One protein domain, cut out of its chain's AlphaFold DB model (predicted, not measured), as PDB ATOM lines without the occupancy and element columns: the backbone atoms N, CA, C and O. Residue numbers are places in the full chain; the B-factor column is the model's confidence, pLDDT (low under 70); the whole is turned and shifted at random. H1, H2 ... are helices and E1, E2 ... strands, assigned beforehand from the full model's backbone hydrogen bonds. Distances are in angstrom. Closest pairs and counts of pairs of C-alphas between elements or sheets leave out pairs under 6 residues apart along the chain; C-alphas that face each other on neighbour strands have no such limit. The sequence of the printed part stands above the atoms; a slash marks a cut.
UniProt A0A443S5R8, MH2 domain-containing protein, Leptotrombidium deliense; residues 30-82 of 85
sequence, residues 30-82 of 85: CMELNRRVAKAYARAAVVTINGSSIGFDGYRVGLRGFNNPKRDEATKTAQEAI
ATOM      1  N   CYS A  30     163.178 179.990 154.259       97.00
ATOM      2  CA  CYS A  30     163.753 180.517 155.495       97.00
ATOM      3  C   CYS A  30     163.949 179.379 156.496       97.00
ATOM      4  O   CYS A  30     163.025 178.595 156.750       97.00
ATOM      5  N   MET A  31     165.143 179.312 157.079       96.38
ATOM      6  CA  MET A  31     165.552 178.269 158.013       96.38
ATOM      7  C   MET A  31     166.010 178.893 159.331       96.38
ATOM      8  O   MET A  31     166.706 179.903 159.334       96.38
ATOM      9  N   GLU A  32     165.671 178.249 160.440       97.38
ATOM     10  CA  GLU A  32     166.293 178.450 161.745       97.38
ATOM     11  C   GLU A  32     166.936 177.130 162.149       97.38
ATOM     12  O   GLU A  32     166.243 176.138 162.411       97.38
ATOM     13  N   LEU A  33     168.269 177.098 162.129       95.06
ATOM     14  CA  LEU A  33     169.049 175.867 162.247       95.06
ATOM     15  C   LEU A  33     168.569 174.828 161.209       95.06
ATOM     16  O   LEU A  33     168.535 175.094 160.011       95.06
ATOM     17  N   ASN A  34     168.154 173.645 161.659       93.94
ATOM     18  CA  ASN A  34     167.635 172.563 160.822       93.94
ATOM     19  C   ASN A  34     166.109 172.612 160.606       93.94
ATOM     20  O   ASN A  34     165.526 171.638 160.120       93.94
ATOM     21  N   ARG A  35     165.432 173.705 160.982       93.62
ATOM     22  CA  ARG A  35     163.976 173.850 160.848       93.62
ATOM     23  C   ARG A  35     163.627 174.884 159.797       93.62
ATOM     24  O   ARG A  35     164.010 176.041 159.893       93.62
ATOM     25  N   ARG A  36     162.815 174.475 158.829       95.56
ATOM     26  CA  ARG A  36     162.179 175.399 157.894       95.56
ATOM     27  C   ARG A  36     161.055 176.152 158.594       95.56
ATOM     28  O   ARG A  36     160.124 175.509 159.078       95.56
ATOM     29  N   VAL A  37     161.121 177.480 158.588       97.44
ATOM     30  CA  VAL A  37     160.125 178.360 159.224       97.44
ATOM     31  C   VAL A  37     159.183 179.018 158.216       97.44
ATOM     32  O   VAL A  37     158.047 179.318 158.564       97.44
ATOM     33  N   ALA A  38     159.603 179.175 156.955       97.56
ATOM     34  CA  ALA A  38     158.759 179.734 155.896       97.56
ATOM     35  C   ALA A  38     159.168 179.276 154.488       97.56
ATOM     36  O   ALA A  38     160.261 178.742 154.271       97.56
ATOM     37  N   LYS A  39     158.267 179.502 153.527       96.50
ATOM     38  CA  LYS A  39     158.510 179.420 152.082       96.50
ATOM     39  C   LYS A  39     157.872 180.642 151.422       96.50
ATOM     40  O   LYS A  39     156.728 180.950 151.741       96.50
ATOM     41  N   ALA A  40     158.574 181.273 150.494       97.06
ATOM     42  CA  ALA A  40     158.059 182.375 149.687       97.06
ATOM     43  C   ALA A  40     158.421 182.160 148.212       97.06
ATOM     44  O   ALA A  40     159.457 181.567 147.907       97.06
ATOM     45  N   TYR A  41     157.565 182.637 147.311       97.50
ATOM     46  CA  TYR A  41     157.813 182.640 145.871       97.50
ATOM     47  C   TYR A  41     157.996 184.083 145.414       97.50
ATOM     48  O   TYR A  41     157.115 184.914 145.625       97.50
ATOM     49  N   ALA A  42     159.154 184.381 144.836       97.88
ATOM     50  CA  ALA A  42     159.504 185.714 144.378       97.88
ATOM     51  C   ALA A  42     158.959 185.937 142.965       97.88
ATOM     52  O   ALA A  42     159.356 185.236 142.037       97.88
ATOM     53  N   ARG A  43     158.069 186.925 142.834       97.69
ATOM     54  CA  ARG A  43     157.586 187.457 141.547       97.69
ATOM     55  C   ARG A  43     158.179 188.825 141.240       97.69
ATOM     56  O   ARG A  43     158.582 189.096 140.119       97.69
ATOM     57  N   ALA A  44     158.261 189.690 142.254       97.19
ATOM     58  CA  ALA A  44     158.885 190.995 142.109       97.19
ATOM     59  C   ALA A  44     160.340 190.840 141.646       97.19
ATOM     60  O   ALA A  44     161.066 189.989 142.160       97.19
ATOM     61  N   ALA A  45     160.773 191.689 140.709       97.06
ATOM     62  CA  ALA A  45     162.133 191.654 140.161       97.06
ATOM     63  C   ALA A  45     163.221 191.826 141.239       97.06
ATOM     64  O   ALA A  45     164.339 191.342 141.085       97.06
ATOM     65  N   VAL A  46     162.882 192.503 142.340       97.06
ATOM     66  CA  VAL A  46     163.730 192.660 143.520       97.06
ATOM     67  C   VAL A  46     162.933 192.237 144.746       97.06
ATOM     68  O   VAL A  46     161.806 192.691 144.939       97.06
ATOM     69  N   VAL A  47     163.539 191.392 145.581       97.75
ATOM     70  CA  VAL A  47     163.004 191.008 146.891       97.75
ATOM     71  C   VAL A  47     164.025 191.357 147.968       97.75
ATOM     72  O   VAL A  47     165.163 190.891 147.924       97.75
ATOM     73  N   THR A  48     163.626 192.166 148.945       97.62
ATOM     74  CA  THR A  48     164.463 192.528 150.099       97.62
ATOM     75  C   THR A  48     164.316 191.482 151.198       97.62
ATOM     76  O   THR A  48     163.203 191.081 151.521       97.62
ATOM     77  N   ILE A  49     165.415 191.062 151.822       98.00
ATOM     78  CA  ILE A  49     165.387 190.191 153.005       98.00
ATOM     79  C   ILE A  49     165.964 190.984 154.173       98.00
ATOM     80  O   ILE A  49     167.096 191.454 154.082       98.00
ATOM     81  N   ASN A  50     165.192 191.154 155.246       97.88
ATOM     82  CA  ASN A  50     165.598 191.963 156.394       97.88
ATOM     83  C   ASN A  50     165.013 191.435 157.722       97.88
ATOM     84  O   ASN A  50     164.377 190.378 157.766       97.88
ATOM     85  N   GLY A  51     165.283 192.130 158.825       97.88
ATOM     86  CA  GLY A  51     164.909 191.740 160.186       97.88
ATOM     87  C   GLY A  51     163.487 192.128 160.600       97.88
ATOM     88  O   GLY A  51     163.074 191.805 161.713       97.88
ATOM     89  N   SER A  52     162.711 192.775 159.725       97.56
ATOM     90  CA  SER A  52     161.362 193.238 160.068       97.56
ATOM     91  C   SER A  52     160.411 192.086 160.439       97.56
ATOM     92  O   SER A  52     160.631 190.915 160.116       97.56
ATOM     93  N   SER A  53     159.311 192.412 161.121       97.06
ATOM     94  CA  SER A  53     158.286 191.448 161.544       97.06
ATOM     95  C   SER A  53     157.159 191.233 160.523       97.06
ATOM     96  O   SER A  53     156.188 190.545 160.828       97.06
ATOM     97  N   ILE A  54     157.275 191.788 159.308       96.44
ATOM     98  CA  ILE A  54     156.203 191.764 158.296       96.44
ATOM     99  C   ILE A  54     155.939 190.367 157.707       96.44
ATOM    100  O   ILE A  54     154.871 190.115 157.157       96.44
ATOM    101  N   GLY A  55     156.897 189.442 157.817       96.88
ATOM    102  CA  GLY A  55     156.812 188.146 157.145       96.88
ATOM    103  C   GLY A  55     157.077 188.303 155.650       96.88
ATOM    104  O   GLY A  55     158.134 188.793 155.281       96.88
ATOM    105  N   PHE A  56     156.157 187.884 154.779       97.75
ATOM    106  CA  PHE A  56     156.308 188.044 153.327       97.75
ATOM    107  C   PHE A  56     155.155 188.859 152.735       97.75
ATOM    108  O   PHE A  56     154.003 188.446 152.851       97.75
ATOM    109  N   ASP A  57     155.470 189.979 152.078       96.38
ATOM    110  CA  ASP A  57     154.487 190.889 151.460       96.38
ATOM    111  C   ASP A  57     154.523 190.895 149.913       96.38
ATOM    112  O   ASP A  57     153.815 191.672 149.276       96.38
ATOM    113  N   GLY A  58     155.345 190.034 149.299       96.25
ATOM    114  CA  GLY A  58     155.576 189.989 147.847       96.25
ATOM    115  C   GLY A  58     156.848 190.707 147.382       96.25
ATOM    116  O   GLY A  58     157.411 190.327 146.356       96.25
ATOM    117  N   TYR A  59     157.345 191.672 148.161       96.94
ATOM    118  CA  TYR A  59     158.542 192.475 147.865       96.94
ATOM    119  C   TYR A  59     159.610 192.363 148.957       96.94
ATOM    120  O   TYR A  59     160.788 192.619 148.713       96.94
ATOM    121  N   ARG A  60     159.213 191.991 150.173       97.31
ATOM    122  CA  ARG A  60     160.068 191.894 151.350       97.31
ATOM    123  C   ARG A  60     159.816 190.601 152.105       97.31
ATOM    124  O   ARG A  60     158.677 190.168 152.253       97.31
ATOM    125  N   VAL A  61     160.896 190.023 152.615       98.19
ATOM    126  CA  VAL A  61     160.924 188.903 153.556       98.19
ATOM    127  C   VAL A  61     161.491 189.416 154.881       98.19
ATOM    128  O   VAL A  61     162.706 189.478 155.069       98.19
ATOM    129  N   GLY A  62     160.605 189.796 155.797       98.12
ATOM    130  CA  GLY A  62     160.916 190.116 157.185       98.12
ATOM    131  C   GLY A  62     161.050 188.849 158.023       98.12
ATOM    132  O   GLY A  62     160.055 188.218 158.390       98.12
ATOM    133  N   LEU A  63     162.291 188.471 158.329       98.12
ATOM    134  CA  LEU A  63     162.625 187.183 158.939       98.12
ATOM    135  C   LEU A  63     162.029 186.997 160.341       98.12
ATOM    136  O   LEU A  63     161.694 185.869 160.708       98.12
ATOM    137  N   ARG A  64     161.839 188.077 161.112       97.62
ATOM    138  CA  ARG A  64     161.237 188.003 162.456       97.62
ATOM    139  C   ARG A  64     159.720 187.810 162.424       97.62
ATOM    140  O   ARG A  64     159.136 187.498 163.458       97.62
ATOM    141  N   GLY A  65     159.083 187.955 161.260       97.31
ATOM    142  CA  GLY A  65     157.642 187.735 161.088       97.31
ATOM    143  C   GLY A  65     157.225 186.262 161.083       97.31
ATOM    144  O   GLY A  65     156.037 185.957 161.165       97.31
ATOM    145  N   PHE A  66     158.176 185.328 161.004       98.00
ATOM    146  CA  PHE A  66     157.886 183.895 161.017       98.00
ATOM    147  C   PHE A  66     157.994 183.323 162.428       98.00
ATOM    148  O   PHE A  66     158.933 183.623 163.163       98.00
ATOM    149  N   ASN A  67     157.045 182.470 162.814       96.62
ATOM    150  CA  ASN A  67     157.051 181.816 164.120       96.62
ATOM    151  C   ASN A  67     157.875 180.516 164.091       96.62
ATOM    152  O   ASN A  67     157.785 179.735 163.144       96.62
ATOM    153  N   ASN A  68     158.615 180.243 165.164       97.62
ATOM    154  CA  ASN A  68     159.265 178.959 165.404       97.62
ATOM    155  C   ASN A  68     159.124 178.562 166.887       97.62
ATOM    156  O   ASN A  68     159.847 179.092 167.731       97.62
ATOM    157  N   PRO A  69     158.271 177.573 167.225       96.88
ATOM    158  CA  PRO A  69     158.078 177.108 168.606       96.88
ATOM    159  C   PRO A  69     159.329 176.514 169.275       96.88
ATOM    160  O   PRO A  69     159.298 176.181 170.457       96.88
ATOM    161  N   LYS A  70     160.405 176.289 168.512       97.25
ATOM    162  CA  LYS A  70     161.676 175.724 168.978       97.25
ATOM    163  C   LYS A  70     162.840 176.710 168.847       97.25
ATOM    164  O   LYS A  70     163.983 176.267 168.845       97.25
ATOM    165  N   ARG A  71     162.564 178.010 168.703       97.62
ATOM    166  CA  ARG A  71     163.598 179.045 168.630       97.62
ATOM    167  C   ARG A  71     164.337 179.149 169.963       97.62
ATOM    168  O   ARG A  71     163.710 179.393 170.994       97.62
ATOM    169  N   ASP A  72     165.650 178.960 169.926       97.81
ATOM    170  CA  ASP A  72     166.526 179.151 171.079       97.81
ATOM    171  C   ASP A  72     166.994 180.611 171.203       97.81
ATOM    172  O   ASP A  72     166.792 181.431 170.304       97.81
ATOM    173  N   GLU A  73     167.598 180.950 172.344       98.06
ATOM    174  CA  GLU A  73     168.069 182.314 172.620       98.06
ATOM    175  C   GLU A  73     169.165 182.760 171.648       98.06
ATOM    176  O   GLU A  73     169.143 183.896 171.185       98.06
ATOM    177  N   ALA A  74     170.070 181.861 171.251       98.25
ATOM    178  CA  ALA A  74     171.117 182.181 170.283       98.25
ATOM    179  C   ALA A  74     170.530 182.601 168.922       98.25
ATOM    180  O   ALA A  74     170.977 183.579 168.324       98.25
ATOM    181  N   THR A  75     169.489 181.906 168.454       98.00
ATOM    182  CA  THR A  75     168.778 182.252 167.219       98.00
ATOM    183  C   THR A  75     168.029 183.577 167.359       98.00
ATOM    184  O   THR A  75     168.004 184.353 166.405       98.00
ATOM    185  N   LYS A  76     167.455 183.881 168.536       97.25
ATOM    186  CA  LYS A  76     166.831 185.193 168.797       97.25
ATOM    187  C   LYS A  76     167.855 186.324 168.719       97.25
ATOM    188  O   LYS A  76     167.648 187.251 167.944       97.25
ATOM    189  N   THR A  77     168.985 186.207 169.419       97.81
ATOM    190  CA  THR A  77     170.069 187.203 169.354       97.81
ATOM    191  C   THR A  77     170.588 187.375 167.925       97.81
ATOM    192  O   THR A  77     170.813 188.495 167.471       97.81
ATOM    193  N   ALA A  78     170.733 186.282 167.169       97.62
ATOM    194  CA  ALA A  78     171.133 186.358 165.767       97.62
ATOM    195  C   ALA A  78     170.096 187.097 164.903       97.62
ATOM    196  O   ALA A  78     170.475 187.898 164.053       97.62
ATOM    197  N   GLN A  79     168.796 186.872 165.130       96.56
ATOM    198  CA  GLN A  79     167.735 187.615 164.446       96.56
ATOM    199  C   GLN A  79     167.759 189.105 164.791       96.56
ATOM    200  O   GLN A  79     167.509 189.920 163.908       96.56
ATOM    201  N   GLU A  80     168.051 189.478 166.037       96.19
ATOM    202  CA  GLU A  80     168.167 190.877 166.483       96.19
ATOM    203  C   GLU A  80     169.314 191.632 165.792       96.19
ATOM    204  O   GLU A  80     169.202 192.830 165.555       96.19
ATOM    205  N   ALA A  81     170.374 190.932 165.381       97.31
ATOM    206  CA  ALA A  81     171.490 191.529 164.645       97.31
ATOM    207  C   ALA A  81     171.164 191.869 163.173       97.31
ATOM    208  O   ALA A  81     171.938 192.565 162.515       97.31
ATOM    209  N   ILE A  82     170.044 191.379 162.633       97.62
ATOM    210  CA  ILE A  82     169.617 191.659 161.256       97.62
ATOM    211  C   ILE A  82     168.908 193.018 161.217       97.62
ATOM    212  O   ILE A  82     167.951 193.236 161.950       97.62
TER     213      ILE A  82
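This is residues 30 to 82 of the 85 residues of the protein "MH2 domain-containing protein" of Leptotrombidium deliense (UniProt A0A443S5R8). Picture an elongated body with two small strand pairs on opposite sides: a hairpin of E1 and E2 on one, a short parallel pair of E3 and E4 on the other. The one helix, H1, sits at one end of the length, and at the other end the tight link of residues 43 to 47 turns from E2 across to E3. The printed part has 53 residues, with one named helix and four named strands in the order E1, E2, E3, E4, H1; one sheet of two is antiparallel, the other parallel. The class is mixed, helices and strands, though under half of the residues, 25 of the 53, are in named elements. The whole is compact, with a radius of gyration of the C-alphas of 11.2 A, and spans 34 by 20 by 14 A.

Look first at the hairpin of E1, residues 30 to 32, and E2, residues 35 to 42: they are antiparallel, with 165 degrees between their directions. C-alphas 31 and 36 face each other at 4.4 A. N 32 and O 35 are within hydrogen-bond range at 2.8 A, as are N 37 and O 30 at 2.9 A. Next find E3, residues 48 to 50, and E4, residues 60 to 62, which are parallel at 12 degrees. Here C-alphas 48 and 60 face each other at 4.6 A, and N 61 and O 48 are within hydrogen-bond range at 2.8 A. Residues 55 to 56 pair with residues 61 to 62 of E4, antiparallel. E2 and E4 are near each other, with 6 pairs of C-alphas within 10 A, while E2 and E3 are apart. For H1, residues 73 to 80, the closest C-alphas to E1 are those of Glu 32 and Thr 75, 7.1 A apart. H1 is apart from E2 and from E3. In H1 every O i to N i+4 pair is within hydrogen-bond range.

Find C-alpha 30 at (163.753, 180.517, 155.495), where E1 begins; it is 7.1 A long. E2 begins at C-alpha 35 and runs 20.8 A to C-alpha 42 at (159.504, 185.714, 144.378). E3 measures 6.4 A from C-alpha 48 to 50, and E4 6.2 A from C-alpha 60 to 62. H1 runs 10.5 A from C-alpha 73 to C-alpha 80 at (168.167, 190.877, 166.483).

The two C-alphas farthest apart are those of Ala 45 and Glu 73, at 34.3 A. The printed part, residues 30 to 82, has no cut and no long link. Its mean pLDDT is 97.2, and no printed residue is under 70.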